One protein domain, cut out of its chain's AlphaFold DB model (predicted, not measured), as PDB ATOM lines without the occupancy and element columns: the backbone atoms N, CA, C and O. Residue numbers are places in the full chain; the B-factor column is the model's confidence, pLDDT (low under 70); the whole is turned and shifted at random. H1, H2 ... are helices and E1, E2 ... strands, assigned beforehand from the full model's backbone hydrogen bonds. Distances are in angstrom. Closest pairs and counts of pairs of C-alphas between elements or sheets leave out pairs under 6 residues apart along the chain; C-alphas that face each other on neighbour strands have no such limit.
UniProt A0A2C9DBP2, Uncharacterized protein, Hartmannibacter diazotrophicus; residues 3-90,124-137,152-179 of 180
ATOM      1  N   PRO A   3     141.878 118.824  94.465       93.38
ATOM      2  CA  PRO A   3     140.669 119.641  94.533       93.38
ATOM      3  C   PRO A   3     141.030 121.134  94.460       93.38
ATOM      4  O   PRO A   3     141.935 121.591  95.157       93.38
ATOM      5  N   LEU A   4     140.327 121.885  93.610       93.69
ATOM      6  CA  LEU A   4     140.531 123.320  93.396       93.69
ATOM      7  C   LEU A   4     139.519 124.156  94.188       93.69
ATOM      8  O   LEU A   4     139.901 125.046  94.947       93.69
ATOM      9  N   CYS A   5     138.231 123.870  93.999       94.00
ATOM     10  CA  CYS A   5     137.127 124.482  94.730       94.00
ATOM     11  C   CYS A   5     135.869 123.611  94.653       94.00
ATOM     12  O   CYS A   5     135.705 122.799  93.738       94.00
ATOM     13  N   GLU A   6     134.988 123.791  95.631       94.44
ATOM     14  CA  GLU A   6     133.632 123.250  95.577       94.44
ATOM     15  C   GLU A   6     132.796 124.044  94.571       94.44
ATOM     16  O   GLU A   6     133.006 125.242  94.368       94.44
ATOM     17  N   MET A   7     131.875 123.343  93.927       92.31
ATOM     18  CA  MET A   7     130.928 123.856  92.947       92.31
ATOM     19  C   MET A   7     129.508 123.492  93.416       92.31
ATOM     20  O   MET A   7     129.340 122.635  94.292       92.31
ATOM     21  N   PRO A   8     128.461 124.118  92.860       89.44
ATOM     22  CA  PRO A   8     127.081 123.798  93.218       89.44
ATOM     23  C   PRO A   8     126.729 122.316  93.018       89.44
ATOM     24  O   PRO A   8     127.370 121.605  92.243       89.44
ATOM     25  N   SER A   9     125.691 121.856  93.718       89.38
ATOM     26  CA  SER A   9     125.184 120.475  93.627       89.38
ATOM     27  C   SER A   9     126.228 119.398  93.967       89.38
ATOM     28  O   SER A   9     126.267 118.340  93.341       89.38
ATOM     29  N   ASN A  10     127.084 119.666  94.964       89.31
ATOM     30  CA  ASN A  10     128.166 118.780  95.429       89.31
ATOM     31  C   ASN A  10     129.207 118.420  94.351       89.31
ATOM     32  O   ASN A  10     129.966 117.458  94.508       89.31
ATOM     33  N   LEU A  11     129.257 119.180  93.256       92.50
ATOM     34  CA  LEU A  11     130.281 119.039  92.234       92.50
ATOM     35  C   LEU A  11     131.602 119.621  92.762       92.50
ATOM     36  O   LEU A  11     131.615 120.586  93.524       92.50
ATOM     37  N   LEU A  12     132.739 119.051  92.369       95.19
ATOM     38  CA  LEU A  12     134.050 119.633  92.652       95.19
ATOM     39  C   LEU A  12     134.776 119.942  91.351       95.19
ATOM     40  O   LEU A  12     134.766 119.143  90.412       95.19
ATOM     41  N   ALA A  13     135.464 121.080  91.339       95.88
ATOM     42  CA  ALA A  13     136.483 121.367  90.349       95.88
ATOM     43  C   ALA A  13     137.812 120.754  90.801       95.88
ATOM     44  O   ALA A  13     138.282 120.987  91.917       95.88
ATOM     45  N   TRP A  14     138.435 119.984  89.918       96.25
ATOM     46  CA  TRP A  14     139.707 119.308  90.131       96.25
ATOM     47  C   TRP A  14     140.752 119.863  89.190       96.25
ATOM     48  O   TRP A  14     140.520 119.979  87.995       96.25
ATOM     49  N   LEU A  15     141.929 120.148  89.719       96.00
ATOM     50  CA  LEU A  15     143.046 120.691  88.975       96.00
ATOM     51  C   LEU A  15     144.038 119.587  88.594       96.00
ATOM     52  O   LEU A  15     144.565 118.869  89.451       96.00
ATOM     53  N   GLY A  16     144.318 119.476  87.304       94.56
ATOM     54  CA  GLY A  16     145.514 118.864  86.745       94.56
ATOM     55  C   GLY A  16     146.556 119.933  86.425       94.56
ATOM     56  O   GLY A  16     146.210 121.041  86.021       94.56
ATOM     57  N   TRP A  17     147.824 119.583  86.598       92.75
ATOM     58  CA  TRP A  17     148.966 120.409  86.223       92.75
ATOM     59  C   TRP A  17     149.910 119.571  85.371       92.75
ATOM     60  O   TRP A  17     150.174 118.410  85.692       92.75
ATOM     61  N   GLN A  18     150.382 120.164  84.282       91.88
ATOM     62  CA  GLN A  18     151.344 119.573  83.374       91.88
ATOM     63  C   GLN A  18     152.470 120.562  83.092       91.88
ATOM     64  O   GLN A  18     152.235 121.747  82.855       91.88
ATOM     65  N   GLU A  19     153.686 120.035  83.035       90.31
ATOM     66  CA  GLU A  19     154.860 120.728  82.530       90.31
ATOM     67  C   GLU A  19     155.472 119.921  81.392       90.31
ATOM     68  O   GLU A  19     155.489 118.686  81.430       90.31
ATOM     69  N   VAL A  20     156.016 120.614  80.397       88.50
ATOM     70  CA  VAL A  20     156.843 119.992  79.367       88.50
ATOM     71  C   VAL A  20     158.241 120.563  79.463       88.50
ATOM     72  O   VAL A  20     158.454 121.775  79.403       88.50
ATOM     73  N   TRP A  21     159.196 119.650  79.561       87.56
ATOM     74  CA  TRP A  21     160.618 119.932  79.590       87.56
ATOM     75  C   TRP A  21     161.268 119.316  78.356       87.56
ATOM     76  O   TRP A  21     160.869 118.250  77.888       87.56
ATOM     77  N   GLU A  22     162.269 119.992  77.821       85.94
ATOM     78  CA  GLU A  22     163.065 119.523  76.698       85.94
ATOM     79  C   GLU A  22     164.467 119.156  77.177       85.94
ATOM     80  O   GLU A  22     165.090 119.897  77.943       85.94
ATOM     81  N   LEU A  23     164.961 118.012  76.701       86.81
ATOM     82  CA  LEU A  23     166.338 117.597  76.916       86.81
ATOM     83  C   LEU A  23     167.250 118.288  75.893       86.81
ATOM     84  O   LEU A  23     167.028 118.221  74.687       86.81
ATOM     85  N   THR A  24     168.295 118.932  76.386       82.81
ATOM     86  CA  THR A  24     169.295 119.696  75.641       82.81
ATOM     87  C   THR A  24     170.694 119.179  75.975       82.81
ATOM     88  O   THR A  24     170.889 118.425  76.931       82.81
ATOM     89  N   THR A  25     171.688 119.554  75.173       81.88
ATOM     90  CA  THR A  25     173.093 119.201  75.407       81.88
ATOM     91  C   THR A  25     173.793 120.276  76.249       81.88
ATOM     92  O   THR A  25     173.513 121.465  76.113       81.88
ATOM     93  N   GLY A  26     174.721 119.875  77.126       82.31
ATOM     94  CA  GLY A  26     175.532 120.791  77.943       82.31
ATOM     95  C   GLY A  26     175.325 120.647  79.455       82.31
ATOM     96  O   GLY A  26     174.747 119.675  79.929       82.31
ATOM     97  N   GLN A  27     175.825 121.620  80.228       77.94
ATOM     98  CA  GLN A  27     175.853 121.558  81.702       77.94
ATOM     99  C   GLN A  27     174.471 121.654  82.374       77.94
ATOM    100  O   GLN A  27     174.330 121.282  83.536       77.94
ATOM    101  N   ARG A  28     173.451 122.159  81.670       77.81
ATOM    102  CA  ARG A  28     172.063 122.246  82.148       77.81
ATOM    103  C   ARG A  28     171.148 121.592  81.114       77.81
ATOM    104  O   ARG A  28     170.590 122.301  80.282       77.81
ATOM    105  N   PRO A  29     171.026 120.254  81.130       82.44
ATOM    106  CA  PRO A  29     170.403 119.520  80.038       82.44
ATOM    107  C   PRO A  29     168.878 119.638  80.019       82.44
ATOM    108  O   PRO A  29     168.266 119.182  79.069       82.44
ATOM    109  N   TYR A  30     168.234 120.257  81.007       82.00
ATOM    110  CA  TYR A  30     166.779 120.419  81.019       82.00
ATOM    111  C   TYR A  30     166.390 121.869  80.769       82.00
ATOM    112  O   TYR A  30     166.807 122.773  81.496       82.00
ATOM    113  N   ARG A  31     165.550 122.077  79.754       80.94
ATOM    114  CA  ARG A  31     164.962 123.369  79.417       80.94
ATOM    115  C   ARG A  31     163.456 123.316  79.615       80.94
ATOM    116  O   ARG A  31     162.786 122.467  79.036       80.94
ATOM    117  N   PHE A  32     162.924 124.237  80.411       79.81
ATOM    118  CA  PHE A  32     161.481 124.395  80.546       79.81
ATOM    119  C   PHE A  32     160.889 124.852  79.212       79.81
ATOM    120  O   PHE A  32     161.368 125.833  78.640       79.81
ATOM    121  N   LYS A  33     159.883 124.134  78.705       82.00
ATOM    122  CA  LYS A  33     159.259 124.436  77.417       82.00
ATOM    123  C   LYS A  33     157.916 125.101  77.622       82.00
ATOM    124  O   LYS A  33     157.766 126.233  77.203       82.00
ATOM    125  N   ASN A  34     156.956 124.423  78.243       85.00
ATOM    126  CA  ASN A  34     155.598 124.934  78.400       85.00
ATOM    127  C   ASN A  34     154.930 124.380  79.671       85.00
ATOM    128  O   ASN A  34     155.447 123.454  80.299       85.00
ATOM    129  N   MET A  35     153.783 124.951  80.045       87.25
ATOM    130  CA  MET A  35     152.921 124.396  81.092       87.25
ATOM    131  C   MET A  35     151.453 124.506  80.731       87.25
ATOM    132  O   MET A  35     151.046 125.383  79.973       87.25
ATOM    133  N   GLY A  36     150.657 123.647  81.355       89.62
ATOM    134  CA  GLY A  36     149.212 123.712  81.291       89.62
ATOM    135  C   GLY A  36     148.557 123.400  82.628       89.62
ATOM    136  O   GLY A  36     149.087 122.650  83.454       89.62
ATOM    137  N   LEU A  37     147.378 123.975  82.817       92.31
ATOM    138  CA  LEU A  37     146.420 123.610  83.843       92.31
ATOM    139  C   LEU A  37     145.181 123.036  83.173       92.31
ATOM    140  O   LEU A  37     144.700 123.571  82.177       92.31
ATOM    141  N   THR A  38     144.626 121.989  83.763       95.06
ATOM    142  CA  THR A  38     143.385 121.375  83.295       95.06
ATOM    143  C   THR A  38     142.400 121.325  84.444       95.06
ATOM    144  O   THR A  38     142.740 120.832  85.516       95.06
ATOM    145  N   VAL A  39     141.180 121.811  84.240       95.25
ATOM    146  CA  VAL A  39     140.090 121.627  85.198       95.25
ATOM    147  C   VAL A  39     139.238 120.454  84.751       95.25
ATOM    148  O   VAL A  39     138.796 120.391  83.603       95.25
ATOM    149  N   TYR A  40     138.980 119.550  85.684       94.94
ATOM    150  CA  TYR A  40     138.023 118.464  85.560       94.94
ATOM    151  C   TYR A  40     136.879 118.694  86.537       94.94
ATOM    152  O   TYR A  40     137.079 119.279  87.602       94.94
ATOM    153  N   LEU A  41     135.689 118.220  86.199       94.31
ATOM    154  CA  LEU A  41     134.516 118.317  87.062       94.31
ATOM    155  C   LEU A  41     134.109 116.921  87.516       94.31
ATOM    156  O   LEU A  41     134.137 115.990  86.723       94.31
ATOM    157  N   GLY A  42     133.766 116.757  88.789       93.06
ATOM    158  CA  GLY A  42     133.202 115.496  89.275       93.06
ATOM    159  C   GLY A  42     133.061 115.430  90.788       93.06
ATOM    160  O   GLY A  42     133.590 116.287  91.504       93.06
ATOM    161  N   LYS A  43     132.358 114.411  91.289       92.25
ATOM    162  CA  LYS A  43     132.144 114.224  92.736       92.25
ATOM    163  C   LYS A  43     133.406 113.673  93.421       92.25
ATOM    164  O   LYS A  43     134.324 113.151  92.780       92.25
ATOM    165  N   ARG A  44     133.473 113.779  94.759       87.62
ATOM    166  CA  ARG A  44     134.655 113.396  95.565       87.62
ATOM    167  C   ARG A  44     135.118 111.952  95.341       87.62
ATOM    168  O   ARG A  44     136.320 111.701  95.312       87.62
ATOM    169  N   HIS A  45     134.170 111.036  95.167       86.31
ATOM    170  CA  HIS A  45     134.416 109.593  95.112       86.31
ATOM    171  C   HIS A  45     134.230 108.982  93.721       86.31
ATOM    172  O   HIS A  45     134.331 107.770  93.569       86.31
ATOM    173  N   GLU A  46     133.994 109.798  92.694       85.06
ATOM    174  CA  GLU A  46     133.883 109.292  91.329       85.06
ATOM    175  C   GLU A  46     135.254 109.068  90.706       85.06
ATOM    176  O   GLU A  46     136.153 109.903  90.829       85.06
ATOM    177  N   ALA A  47     135.424 107.946  90.014       83.19
ATOM    178  CA  ALA A  47     136.675 107.624  89.337       83.19
ATOM    179  C   ALA A  47     136.891 108.497  88.090       83.19
ATOM    180  O   ALA A  47     137.997 108.988  87.858       83.19
ATOM    181  N   ILE A  48     135.825 108.716  87.320       84.50
ATOM    182  CA  ILE A  48     135.850 109.450  86.055       84.50
ATOM    183  C   ILE A  48     135.415 110.888  86.316       84.50
ATOM    184  O   ILE A  48     134.469 111.137  87.056       84.50
ATOM    185  N   LYS A  49     136.155 111.840  85.747       90.31
ATOM    186  CA  LYS A  49     135.888 113.273  85.872       90.31
ATOM    187  C   LYS A  49     136.037 113.899  84.488       90.31
ATOM    188  O   LYS A  49     137.172 113.929  83.995       90.31
ATOM    189  N   PRO A  50     134.958 114.349  83.825       90.69
ATOM    190  CA  PRO A  50     135.064 114.986  82.520       90.69
ATOM    191  C   PRO A  50     135.992 116.202  82.562       90.69
ATOM    192  O   PRO A  50     135.966 117.011  83.494       90.69
ATOM    193  N   GLN A  51     136.817 116.333  81.525       92.69
ATOM    194  CA  GLN A  51     137.634 117.521  81.320       92.69
ATOM    195  C   GLN A  51     136.731 118.687  80.931       92.69
ATOM    196  O   GLN A  51     135.952 118.584  79.983       92.69
ATOM    197  N   PHE A  52     136.857 119.794  81.650       92.50
ATOM    198  CA  PHE A  52     136.009 120.958  81.467       92.50
ATOM    199  C   PHE A  52     136.713 122.048  80.667       92.50
ATOM    200  O   PHE A  52     136.240 122.442  79.600       92.50
ATOM    201  N   LEU A  53     137.860 122.507  81.163       92.50
ATOM    202  CA  LEU A  53     138.650 123.539  80.505       92.50
ATOM    203  C   LEU A  53     140.139 123.275  80.670       92.50
ATOM    204  O   LEU A  53     140.576 122.656  81.642       92.50
ATOM    205  N   ARG A  54     140.919 123.820  79.747       92.19
ATOM    206  CA  ARG A  54     142.368 123.901  79.815       92.19
ATOM    207  C   ARG A  54     142.828 125.338  79.730       92.19
ATOM    208  O   ARG A  54     142.209 126.185  79.089       92.19
ATOM    209  N   LEU A  55     143.945 125.572  80.386       89.19
ATOM    210  CA  LEU A  55     144.713 126.788  80.339       89.19
ATOM    211  C   LEU A  55     146.138 126.405  79.962       89.19
ATOM    212  O   LEU A  55     146.791 125.680  80.704       89.19
ATOM    213  N   GLU A  56     146.631 126.911  78.842       86.94
ATOM    214  CA  GLU A  56     147.982 126.618  78.372       86.94
ATOM    215  C   GLU A  56     148.838 127.891  78.340       86.94
ATOM    216  O   GLU A  56     148.398 128.948  77.882       86.94
ATOM    217  N   TRP A  57     150.074 127.771  78.828       84.81
ATOM    218  CA  TRP A  57     151.162 128.697  78.543       84.81
ATOM    219  C   TRP A  57     152.074 128.042  77.502       84.81
ATOM    220  O   TRP A  57     152.759 127.075  77.841       84.81
ATOM    221  N   PRO A  58     152.114 128.531  76.251       76.62
ATOM    222  CA  PRO A  58     152.750 127.817  75.140       76.62
ATOM    223  C   PRO A  58     154.279 127.799  75.204       76.62
ATOM    224  O   PRO A  58     154.909 127.005  74.501       76.62
ATOM    225  N   GLY A  59     154.872 128.644  76.048       77.44
ATOM    226  CA  GLY A  59     156.313 128.715  76.182       77.44
ATOM    227  C   GLY A  59     157.031 129.583  75.173       77.44
ATOM    228  O   GLY A  59     156.445 130.085  74.215       77.44
ATOM    229  N   ILE A  60     158.338 129.716  75.386       74.44
ATOM    230  CA  ILE A  60     159.251 130.374  74.452       74.44
ATOM    231  C   ILE A  60     160.088 129.296  73.771       74.44
ATOM    232  O   ILE A  60     160.635 128.408  74.425       74.44
ATOM    233  N   THR A  61     160.208 129.361  72.450       69.06
ATOM    234  CA  THR A  61     161.055 128.445  71.684       69.06
ATOM    235  C   THR A  61     161.794 129.195  70.585       69.06
ATOM    236  O   THR A  61     161.483 130.340  70.262       69.06
ATOM    237  N   LYS A  62     162.819 128.558  70.021       68.62
ATOM    238  CA  LYS A  62     163.488 129.068  68.830       68.62
ATOM    239  C   LYS A  62     162.618 128.717  67.628       68.62
ATOM    240  O   LYS A  62     162.548 127.555  67.229       68.62
ATOM    241  N   TRP A  63     161.908 129.708  67.102       67.44
ATOM    242  CA  TRP A  63     161.192 129.580  65.831       67.44
ATOM    243  C   TRP A  63     162.201 129.658  64.681       67.44
ATOM    244  O   TRP A  63     163.392 129.775  64.939       67.44
ATOM    245  N   ALA A  64     161.776 129.582  63.418       68.25
ATOM    246  CA  ALA A  64     162.671 129.517  62.248       68.25
ATOM    247  C   ALA A  64     163.713 130.668  62.108       68.25
ATOM    248  O   ALA A  64     164.482 130.680  61.151       68.25
ATOM    249  N   GLY A  65     163.753 131.624  63.043       65.69
ATOM    250  CA  GLY A  65     164.754 132.679  63.162       65.69
ATOM    251  C   GLY A  65     165.847 132.427  64.222       65.69
ATOM    252  O   GLY A  65     165.912 131.383  64.875       65.69
ATOM    253  N   PRO A  66     166.759 133.400  64.395       60.38
ATOM    254  CA  PRO A  66     167.881 133.285  65.325       60.38
ATOM    255  C   PRO A  66     167.479 133.450  66.801       60.38
ATOM    256  O   PRO A  66     168.192 132.948  67.671       60.38
ATOM    257  N   GLU A  67     166.350 134.102  67.079       68.88
ATOM    258  CA  GLU A  67     165.908 134.475  68.426       68.88
ATOM    259  C   GLU A  67     164.888 133.493  69.024       68.88
ATOM    260  O   GLU A  67     164.165 132.786  68.320       68.88
ATOM    261  N   VAL A  68     164.841 133.453  70.356       68.94
ATOM    262  CA  VAL A  68     163.871 132.670  71.127       68.94
ATOM    263  C   VAL A  68     162.657 133.563  71.376       68.94
ATOM    264  O   VAL A  68     162.786 134.619  71.990       68.94
ATOM    265  N   SER A  69     161.487 133.168  70.881       63.75
ATOM    266  CA  SER A  69     160.256 133.961  70.973       63.75
ATOM    267  C   SER A  69     159.014 133.078  71.163       63.75
ATOM    268  O   SER A  69     159.103 131.851  71.263       63.75
ATOM    269  N   PHE A  70     157.836 133.691  71.290       69.00
ATOM    270  CA  PHE A  70     156.554 132.981  71.217       69.00
ATOM    271  C   PHE A  70     156.192 132.698  69.760       69.00
ATOM    272  O   PHE A  70     156.701 133.361  68.858       69.00
ATOM    273  N   GLN A  71     155.286 131.738  69.535       66.88
ATOM    274  CA  GLN A  71     154.831 131.368  68.187       66.88
ATOM    275  C   GLN A  71     154.331 132.568  67.382       66.88
ATOM    276  O   GLN A  71     154.513 132.630  66.169       66.88
ATOM    277  N   SER A  72     153.723 133.530  68.068       59.81
ATOM    278  CA  SER A  72     153.342 134.818  67.516       59.81
ATOM    279  C   SER A  72     153.550 135.925  68.557       59.81
ATOM    280  O   SER A  72     153.539 135.655  69.766       59.81
ATOM    281  N   PRO A  73     153.745 137.187  68.124       57.81
ATOM    282  CA  PRO A  73     153.766 138.330  69.030       57.81
ATOM    283  C   PRO A  73     152.502 138.361  69.899       57.81
ATOM    284  O   PRO A  73     151.390 138.284  69.383       57.81
ATOM    285  N   GLY A  74     152.670 138.453  71.218       59.72
ATOM    286  CA  GLY A  74     151.554 138.477  72.168       59.72
ATOM    287  C   GLY A  74     151.050 137.109  72.641       59.72
ATOM    288  O   GLY A  74     150.354 137.076  73.646       59.72
ATOM    289  N   ALA A  75     151.472 135.980  72.053       62.50
ATOM    290  CA  ALA A  75     151.048 134.628  72.469       62.50
ATOM    291  C   ALA A  75     151.638 134.144  73.810       62.50
ATOM    292  O   ALA A  75     151.679 132.954  74.101       62.50
ATOM    293  N   GLY A  76     152.122 135.064  74.644       61.47
ATOM    294  CA  GLY A  76     152.567 134.764  75.998       61.47
ATOM    295  C   GLY A  76     151.439 134.764  77.030       61.47
ATOM    296  O   GLY A  76     151.736 134.620  78.215       61.47
ATOM    297  N   HIS A  77     150.187 134.977  76.612       65.81
ATOM    298  CA  HIS A  77     149.018 134.978  77.486       65.81
ATOM    299  C   HIS A  77     148.413 133.572  77.642       65.81
ATOM    300  O   HIS A  77     148.589 132.717  76.779       65.81
ATOM    301  N   PRO A  78     147.658 133.328  78.723       71.12
ATOM    302  CA  PRO A  78     146.716 132.224  78.846       71.12
ATOM    303  C   PRO A  78     145.922 131.908  77.590       71.12
ATOM    304  O   PRO A  78     145.170 132.744  77.084       71.12
ATOM    305  N   HIS A  79     146.067 130.678  77.111       81.50
ATOM    306  CA  HIS A  79     145.194 130.108  76.097       81.50
ATOM    307  C   HIS A  79     144.132 129.256  76.781       81.50
ATOM    308  O   HIS A  79     144.422 128.168  77.278       81.50
ATOM    309  N   TRP A  80     142.907 129.775  76.818       86.62
ATOM    310  CA  TRP A  80     141.747 129.069  77.345       86.62
ATOM    311  C   TRP A  80     141.174 128.143  76.274       86.62
ATOM    312  O   TRP A  80     140.903 128.576  75.154       86.62
ATOM    313  N   GLN A  81     140.958 126.882  76.618       88.25
ATOM    314  CA  GLN A  81     140.249 125.924  75.775       88.25
ATOM    315  C   GLN A  81     139.117 125.316  76.594       88.25
ATOM    316  O   GLN A  81     139.353 124.813  77.686       88.25
ATOM    317  N   ILE A  82     137.886 125.384  76.090       88.19
ATOM    318  CA  ILE A  82     136.729 124.746  76.723       88.19
ATOM    319  C   ILE A  82     136.512 123.411  76.017       88.19
ATOM    320  O   ILE A  82     136.223 123.371  74.824       88.19
ATOM    321  N   ASP A  83     136.661 122.317  76.759       85.12
ATOM    322  CA  ASP A  83     136.580 120.949  76.235       85.12
ATOM    323  C   ASP A  83     135.250 120.256  76.588       85.12
ATOM    324  O   ASP A  83     135.038 119.100  76.221       85.12
ATOM    325  N   LEU A  84     134.338 120.973  77.254       79.25
ATOM    326  CA  LEU A  84     133.054 120.484  77.763       79.25
ATOM    327  C   LEU A  84     132.280 119.604  76.765       79.25
ATOM    328  O   LEU A  84     131.967 118.454  77.062       79.25
ATOM    329  N   MET A  85     132.006 120.122  75.563       73.06
ATOM    330  CA  MET A  85     131.197 119.416  74.560       73.06
ATOM    331  C   MET A  85     131.862 118.123  74.085       73.06
ATOM    332  O   MET A  85     131.189 117.129  73.825       73.06
ATOM    333  N   ARG A  86     133.194 118.121  73.995       72.06
ATOM    334  CA  ARG A  86     133.964 116.947  73.586       72.06
ATOM    335  C   ARG A  86     133.970 115.879  74.669       72.06
ATOM    336  O   ARG A  86     133.916 114.699  74.335       72.06
ATOM    337  N   SER A  87     134.053 116.280  75.934       71.62
ATOM    338  CA  SER A  87     133.975 115.357  77.066       71.62
ATOM    339  C   SER A  87     132.601 114.693  77.136       71.62
ATOM    340  O   SER A  87     132.539 113.475  77.206       71.62
ATOM    341  N   LEU A  88     131.519 115.466  76.989       71.69
ATOM    342  CA  LEU A  88     130.140 114.963  77.054       71.69
ATOM    343  C   LEU A  88     129.714 114.104  75.850       71.69
ATOM    344  O   LEU A  88     128.758 113.339  75.947       71.69
ATOM    345  N   ALA A  89     130.377 114.248  74.701       68.62
ATOM    346  CA  ALA A  89     130.090 113.456  73.504       68.62
ATOM    347  C   ALA A  89     130.710 112.048  73.537       68.62
ATOM    348  O   ALA A  89     130.347 111.210  72.718       68.62
ATOM    349  N   ARG A  90     131.654 111.777  74.450       62.09
ATOM    350  CA  ARG A  90     132.302 110.457  74.563       62.09
ATOM    351  C   ARG A  90     131.389 109.384  75.157       62.09
ATOM    352  O   ARG A  90     131.639 108.213  74.899       62.09
ATOM    353  N   SER A 124     126.397 126.509  84.125       90.31
ATOM    354  CA  SER A 124     126.300 127.822  83.484       90.31
ATOM    355  C   SER A 124     127.675 128.384  83.063       90.31
ATOM    356  O   SER A 124     128.210 129.321  83.673       90.31
ATOM    357  N   VAL A 125     128.308 127.786  82.056       87.81
ATOM    358  CA  VAL A 125     129.643 128.193  81.569       87.81
ATOM    359  C   VAL A 125     129.665 129.639  81.076       87.81
ATOM    360  O   VAL A 125     130.674 130.326  81.207       87.81
ATOM    361  N   GLU A 126     128.543 130.136  80.568       86.69
ATOM    362  CA  GLU A 126     128.367 131.510  80.101       86.69
ATOM    363  C   GLU A 126     128.540 132.567  81.202       86.69
ATOM    364  O   GLU A 126     128.721 133.746  80.904       86.69
ATOM    365  N   ARG A 127     128.519 132.162  82.481       88.38
ATOM    366  CA  ARG A 127     128.789 133.052  83.621       88.38
ATOM    367  C   ARG A 127     130.277 133.253  83.891       88.38
ATOM    368  O   ARG A 127     130.625 134.119  84.697       88.38
ATOM    369  N   MET A 128     131.139 132.474  83.243       89.50
ATOM    370  CA  MET A 128     132.584 132.652  83.300       89.50
ATOM    371  C   MET A 128     133.019 133.748  82.330       89.50
ATOM    372  O   MET A 128     132.596 133.802  81.179       89.50
ATOM    373  N   HIS A 129     133.943 134.588  82.772       87.25
ATOM    374  CA  HIS A 129     134.631 135.556  81.939       87.25
ATOM    375  C   HIS A 129     136.091 135.130  81.803       87.25
ATOM    376  O   HIS A 129     136.881 135.317  82.717       87.25
ATOM    377  N   LEU A 130     136.487 134.553  80.669       84.38
ATOM    378  CA  LEU A 130     137.861 134.093  80.428       84.38
ATOM    379  C   LEU A 130     138.612 135.075  79.527       84.38
ATOM    380  O   LEU A 130     138.835 134.814  78.346       84.38
ATOM    381  N   ALA A 131     138.977 136.241  80.067       76.19
ATOM    382  CA  ALA A 131     139.655 137.246  79.255       76.19
ATOM    383  C   ALA A 131     141.073 136.788  78.873       76.19
ATOM    384  O   ALA A 131     141.789 136.184  79.678       76.19
ATOM    385  N   SER A 132     141.501 137.111  77.652       66.25
ATOM    386  CA  SER A 132     142.877 136.880  77.185       66.25
ATOM    387  C   SER A 132     143.893 137.711  77.973       66.25
ATOM    388  O   SER A 132     144.996 137.256  78.254       66.25
ATOM    389  N   ALA A 133     143.486 138.908  78.389       64.50
ATOM    390  CA  ALA A 133     144.256 139.821  79.213       64.50
ATOM    391  C   ALA A 133     143.395 140.266  80.400       64.50
ATOM    392  O   ALA A 133     142.963 141.415  80.458       64.50
ATOM    393  N   ALA A 134     143.111 139.364  81.348       62.91
ATOM    394  CA  ALA A 134     142.391 139.763  82.557       62.91
ATOM    395  C   ALA A 134     143.345 140.212  83.687       62.91
ATOM    396  O   ALA A 134     144.514 139.810  83.742       62.91
ATOM    397  N   PRO A 135     142.901 141.159  84.532       57.50
ATOM    398  CA  PRO A 135     143.777 141.964  85.376       57.50
ATOM    399  C   PRO A 135     143.996 141.257  86.713       57.50
ATOM    400  O   PRO A 135     143.599 141.792  87.737       57.50
ATOM    401  N   TRP A 136     144.549 140.037  86.700       56.28
ATOM    402  CA  TRP A 136     144.216 138.951  87.647       56.28
ATOM    403  C   TRP A 136     144.480 139.128  89.145       56.28
ATOM    404  O   TRP A 136     144.408 138.143  89.868       56.28
ATOM    405  N   TRP A 137     144.736 140.355  89.605       48.91
ATOM    406  CA  TRP A 137     144.121 140.943  90.808       48.91
ATOM    407  C   TRP A 137     144.600 142.386  91.124       48.91
ATOM    408  O   TRP A 137     143.895 143.080  91.845       48.91
ATOM    409  N   PRO A 152     156.013 135.495  80.714       73.00
ATOM    410  CA  PRO A 152     156.928 135.339  81.837       73.00
ATOM    411  C   PRO A 152     158.352 135.085  81.316       73.00
ATOM    412  O   PRO A 152     158.589 134.155  80.543       73.00
ATOM    413  N   SER A 153     159.282 135.952  81.712       69.94
ATOM    414  CA  SER A 153     160.677 135.965  81.252       69.94
ATOM    415  C   SER A 153     161.632 135.222  82.188       69.94
ATOM    416  O   SER A 153     162.769 134.941  81.817       69.94
ATOM    417  N   ASP A 154     161.173 134.891  83.395       71.75
ATOM    418  CA  ASP A 154     161.920 134.169  84.415       71.75
ATOM    419  C   ASP A 154     161.009 133.221  85.221       71.75
ATOM    420  O   ASP A 154     159.778 133.247  85.116       71.75
ATOM    421  N   LEU A 155     161.619 132.341  86.023       76.31
ATOM    422  CA  LEU A 155     160.878 131.403  86.873       76.31
ATOM    423  C   LEU A 155     159.941 132.118  87.870       76.31
ATOM    424  O   LEU A 155     158.793 131.692  87.987       76.31
ATOM    425  N   PRO A 156     160.341 133.214  88.550       78.88
ATOM    426  CA  PRO A 156     159.420 133.981  89.391       78.88
ATOM    427  C   PRO A 156     158.183 134.513  88.652       78.88
ATOM    428  O   PRO A 156     157.078 134.481  89.195       78.88
ATOM    429  N   ALA A 157     158.343 135.004  87.425       75.88
ATOM    430  CA  ALA A 157     157.255 135.480  86.579       75.88
ATOM    431  C   ALA A 157     156.301 134.347  86.218       75.88
ATOM    432  O   ALA A 157     155.084 134.511  86.279       75.88
ATOM    433  N   LEU A 158     156.849 133.173  85.924       78.25
ATOM    434  CA  LEU A 158     156.072 131.975  85.657       78.25
ATOM    435  C   LEU A 158     155.300 131.496  86.898       78.25
ATOM    436  O   LEU A 158     154.125 131.154  86.798       78.25
ATOM    437  N   SER A 159     155.906 131.547  88.089       81.12
ATOM    438  CA  SER A 159     155.202 131.250  89.344       81.12
ATOM    439  C   SER A 159     154.071 132.245  89.623       81.12
ATOM    440  O   SER A 159     152.994 131.843  90.061       81.12
ATOM    441  N   ARG A 160     154.277 133.541  89.345       79.69
ATOM    442  CA  ARG A 160     153.211 134.555  89.440       79.69
ATOM    443  C   ARG A 160     152.086 134.279  88.450       79.69
ATOM    444  O   ARG A 160     150.926 134.345  88.843       79.69
ATOM    445  N   TRP A 161     152.428 133.947  87.204       80.12
ATOM    446  CA  TRP A 161     151.464 133.541  86.182       80.12
ATOM    447  C   TRP A 161     150.605 132.381  86.693       80.12
ATOM    448  O   TRP A 161     149.389 132.523  86.773       80.12
ATOM    449  N   LEU A 162     151.237 131.308  87.176       82.81
ATOM    450  CA  LEU A 162     150.556 130.128  87.707       82.81
ATOM    451  C   LEU A 162     149.625 130.474  88.878       82.81
ATOM    452  O   LEU A 162     148.443 130.134  88.858       82.81
ATOM    453  N   ASN A 163     150.133 131.186  89.885       83.31
ATOM    454  CA  ASN A 163     149.354 131.543  91.071       83.31
ATOM    455  C   ASN A 163     148.138 132.408  90.724       83.31
ATOM    456  O   ASN A 163     147.032 132.145  91.197       83.31
ATOM    457  N   HIS A 164     148.320 133.426  89.881       81.50
ATOM    458  CA  HIS A 164     147.226 134.312  89.488       81.50
ATOM    459  C   HIS A 164     146.204 133.581  88.616       81.50
ATOM    460  O   HIS A 164     145.005 133.772  88.797       81.50
ATOM    461  N   SER A 165     146.656 132.691  87.731       83.06
ATOM    462  CA  SER A 165     145.773 131.826  86.953       83.06
ATOM    463  C   SER A 165     144.913 130.922  87.836       83.06
ATOM    464  O   SER A 165     143.723 130.780  87.572       83.06
ATOM    465  N   LEU A 166     145.467 130.350  88.909       87.19
ATOM    466  CA  LEU A 166     144.702 129.527  89.853       87.19
ATOM    467  C   LEU A 166     143.648 130.328  90.617       87.19
ATOM    468  O   LEU A 166     142.512 129.869  90.760       87.19
ATOM    469  N   LEU A 167     144.006 131.521  91.097       86.12
ATOM    470  CA  LEU A 167     143.064 132.418  91.771       86.12
ATOM    471  C   LEU A 167     141.934 132.838  90.829       86.12
ATOM    472  O   LEU A 167     140.764 132.778  91.208       86.12
ATOM    473  N   TYR A 168     142.280 133.186  89.590       86.69
ATOM    474  CA  TYR A 168     141.308 133.556  88.573       86.69
ATOM    475  C   TYR A 168     140.374 132.399  88.219       86.69
ATOM    476  O   TYR A 168     139.162 132.575  88.206       86.69
ATOM    477  N   LEU A 169     140.915 131.192  88.019       88.94
ATOM    478  CA  LEU A 169     140.104 130.000  87.775       88.94
ATOM    479  C   LEU A 169     139.109 129.761  88.910       88.94
ATOM    480  O   LEU A 169     137.934 129.547  88.640       88.94
ATOM    481  N   ARG A 170     139.546 129.847  90.171       90.69
ATOM    482  CA  ARG A 170     138.644 129.709  91.326       90.69
ATOM    483  C   ARG A 170     137.541 130.761  91.327       90.69
ATOM    484  O   ARG A 170     136.394 130.424  91.598       90.69
ATOM    485  N   GLN A 171     137.881 132.015  91.036       89.56
ATOM    486  CA  GLN A 171     136.911 133.104  90.969       89.56
ATOM    487  C   GLN A 171     135.870 132.861  89.875       89.56
ATOM    488  O   GLN A 171     134.677 132.982  90.135       89.56
ATOM    489  N   GLU A 172     136.311 132.524  88.665       90.56
ATOM    490  CA  GLU A 172     135.415 132.341  87.525       90.56
ATOM    491  C   GLU A 172     134.559 131.081  87.672       90.56
ATOM    492  O   GLU A 172     133.363 131.124  87.400       90.56
ATOM    493  N   LEU A 173     135.116 129.993  88.209       92.50
ATOM    494  CA  LEU A 173     134.359 128.786  88.548       92.50
ATOM    495  C   LEU A 173     133.281 129.055  89.608       92.50
ATOM    496  O   LEU A 173     132.164 128.562  89.480       92.50
ATOM    497  N   ALA A 174     133.565 129.892  90.610       91.75
ATOM    498  CA  ALA A 174     132.593 130.259  91.642       91.75
ATOM    499  C   ALA A 174     131.387 131.060  91.106       91.75
ATOM    500  O   ALA A 174     130.388 131.206  91.810       91.75
ATOM    501  N   ARG A 175     131.454 131.589  89.875       91.69
ATOM    502  CA  ARG A 175     130.317 132.260  89.220       91.69
ATOM    503  C   ARG A 175     129.316 131.275  88.624       91.69
ATOM    504  O   ARG A 175     128.183 131.675  88.348       91.69
ATOM    505  N   CYS A 176     129.731 130.032  88.387       92.62
ATOM    506  CA  CYS A 176     128.889 129.025  87.766       92.62
ATOM    507  C   CYS A 176     127.792 128.545  88.723       92.62
ATOM    508  O   CYS A 176     127.994 128.409  89.928       92.62
ATOM    509  N   VAL A 177     126.635 128.230  88.154       92.69
ATOM    510  CA  VAL A 177     125.503 127.568  88.797       92.69
ATOM    511  C   VAL A 177     125.124 126.326  88.004       92.69
ATOM    512  O   VAL A 177     125.465 126.208  86.830       92.69
ATOM    513  N   VAL A 178     124.428 125.398  88.653       89.38
ATOM    514  CA  VAL A 178     123.803 124.257  87.983       89.38
ATOM    515  C   VAL A 178     122.321 124.574  87.854       89.38
ATOM    516  O   VAL A 178     121.655 124.821  88.861       89.38
ATOM    517  N   HIS A 179     121.821 124.621  86.621       86.50
ATOM    518  CA  HIS A 179     120.398 124.817  86.364       86.50
ATOM    519  C   HIS A 179     119.595 123.570  86.750       86.50
ATOM    520  O   HIS A 179     120.106 122.451  86.665       86.50
TER     521      HIS A 179
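AT A GLANCE: This is residues 3 to 90, 124 to 137 and 152 to 179 of the 180 residues of an uncharacterized protein of Hartmannibacter diazotrophicus (UniProt A0A2C9DBP2). A twisted sheet of five strands, with the long hairpin E2 and E3 running lengthwise, is covered on one face by the long helix H2, making two layers. The small helix H1 only grazes the sheet. The printed part has 130 residues, 64 in named elements, which is under half, in the order E1 E2 E3 E4 E5 H1 H2; the class is mixed, helices and strands. The antiparallel sheet, ordered E1 - E2 - E3 - E4 - E5, is a meander, each strand the antiparallel neighbour of the one before. The whole is elongated, spanning 53 by 32 by 28 A, and only just compact, close to loose, with a radius of gyration of the C-alphas of 16.8 A.

IN THESE COORDINATES: E3, residues 30 to 42, is 34.9 A long and bends by 60 degrees at residue 33. E2, residues 12 to 23, measures 36.0 A, and E4, residues 51 to 57, 17.8 A. The edge strands are E1, residues 3 to 6, beginning at C-alpha 3 (140.669, 119.641, 94.533), and E5, residues 79 to 82. H1 holds residues 84 to 88. H2, residues 155 to 173, is 26.7 A long and ends at C-alpha 173 (134.359, 128.786, 88.548).

HOW THE PARTS SIT: Across E2 and E3, N 16 and O 38 are 2.7 A apart; across E3 and E4, N 37 and O 55, 2.8 A; across E1 and E2, N 4 and O 13, 2.8 A; across E4 and E5, N 54 and O 81, 2.8 A. H2 is on the sheet at a height of 9.0 A, over E2 and E3, along the strands at 20 degrees to E2 on the local plane. The closest C-alphas of E1 and H2, Cys 5 and Arg 170, are 6.4 A apart. Those of E4 and H1, Phe 52 and Leu 84, are 4.8 A apart. H1 and H2 are apart. In both helices every O i to N i+4 pair is within hydrogen-bond range.

THE WHOLE: The C-alphas farthest apart, Gly 26 and His 179, are 55.9 A apart. Residues 91 to 123 and 138 to 151 are not printed; the C-alpha gaps are 20.4 A and 16.6 A. The link E4 to E5 is long, and its residues 61 to 77 have pLDDT under 70, as do 89 to 90, 132 to 137 and 153.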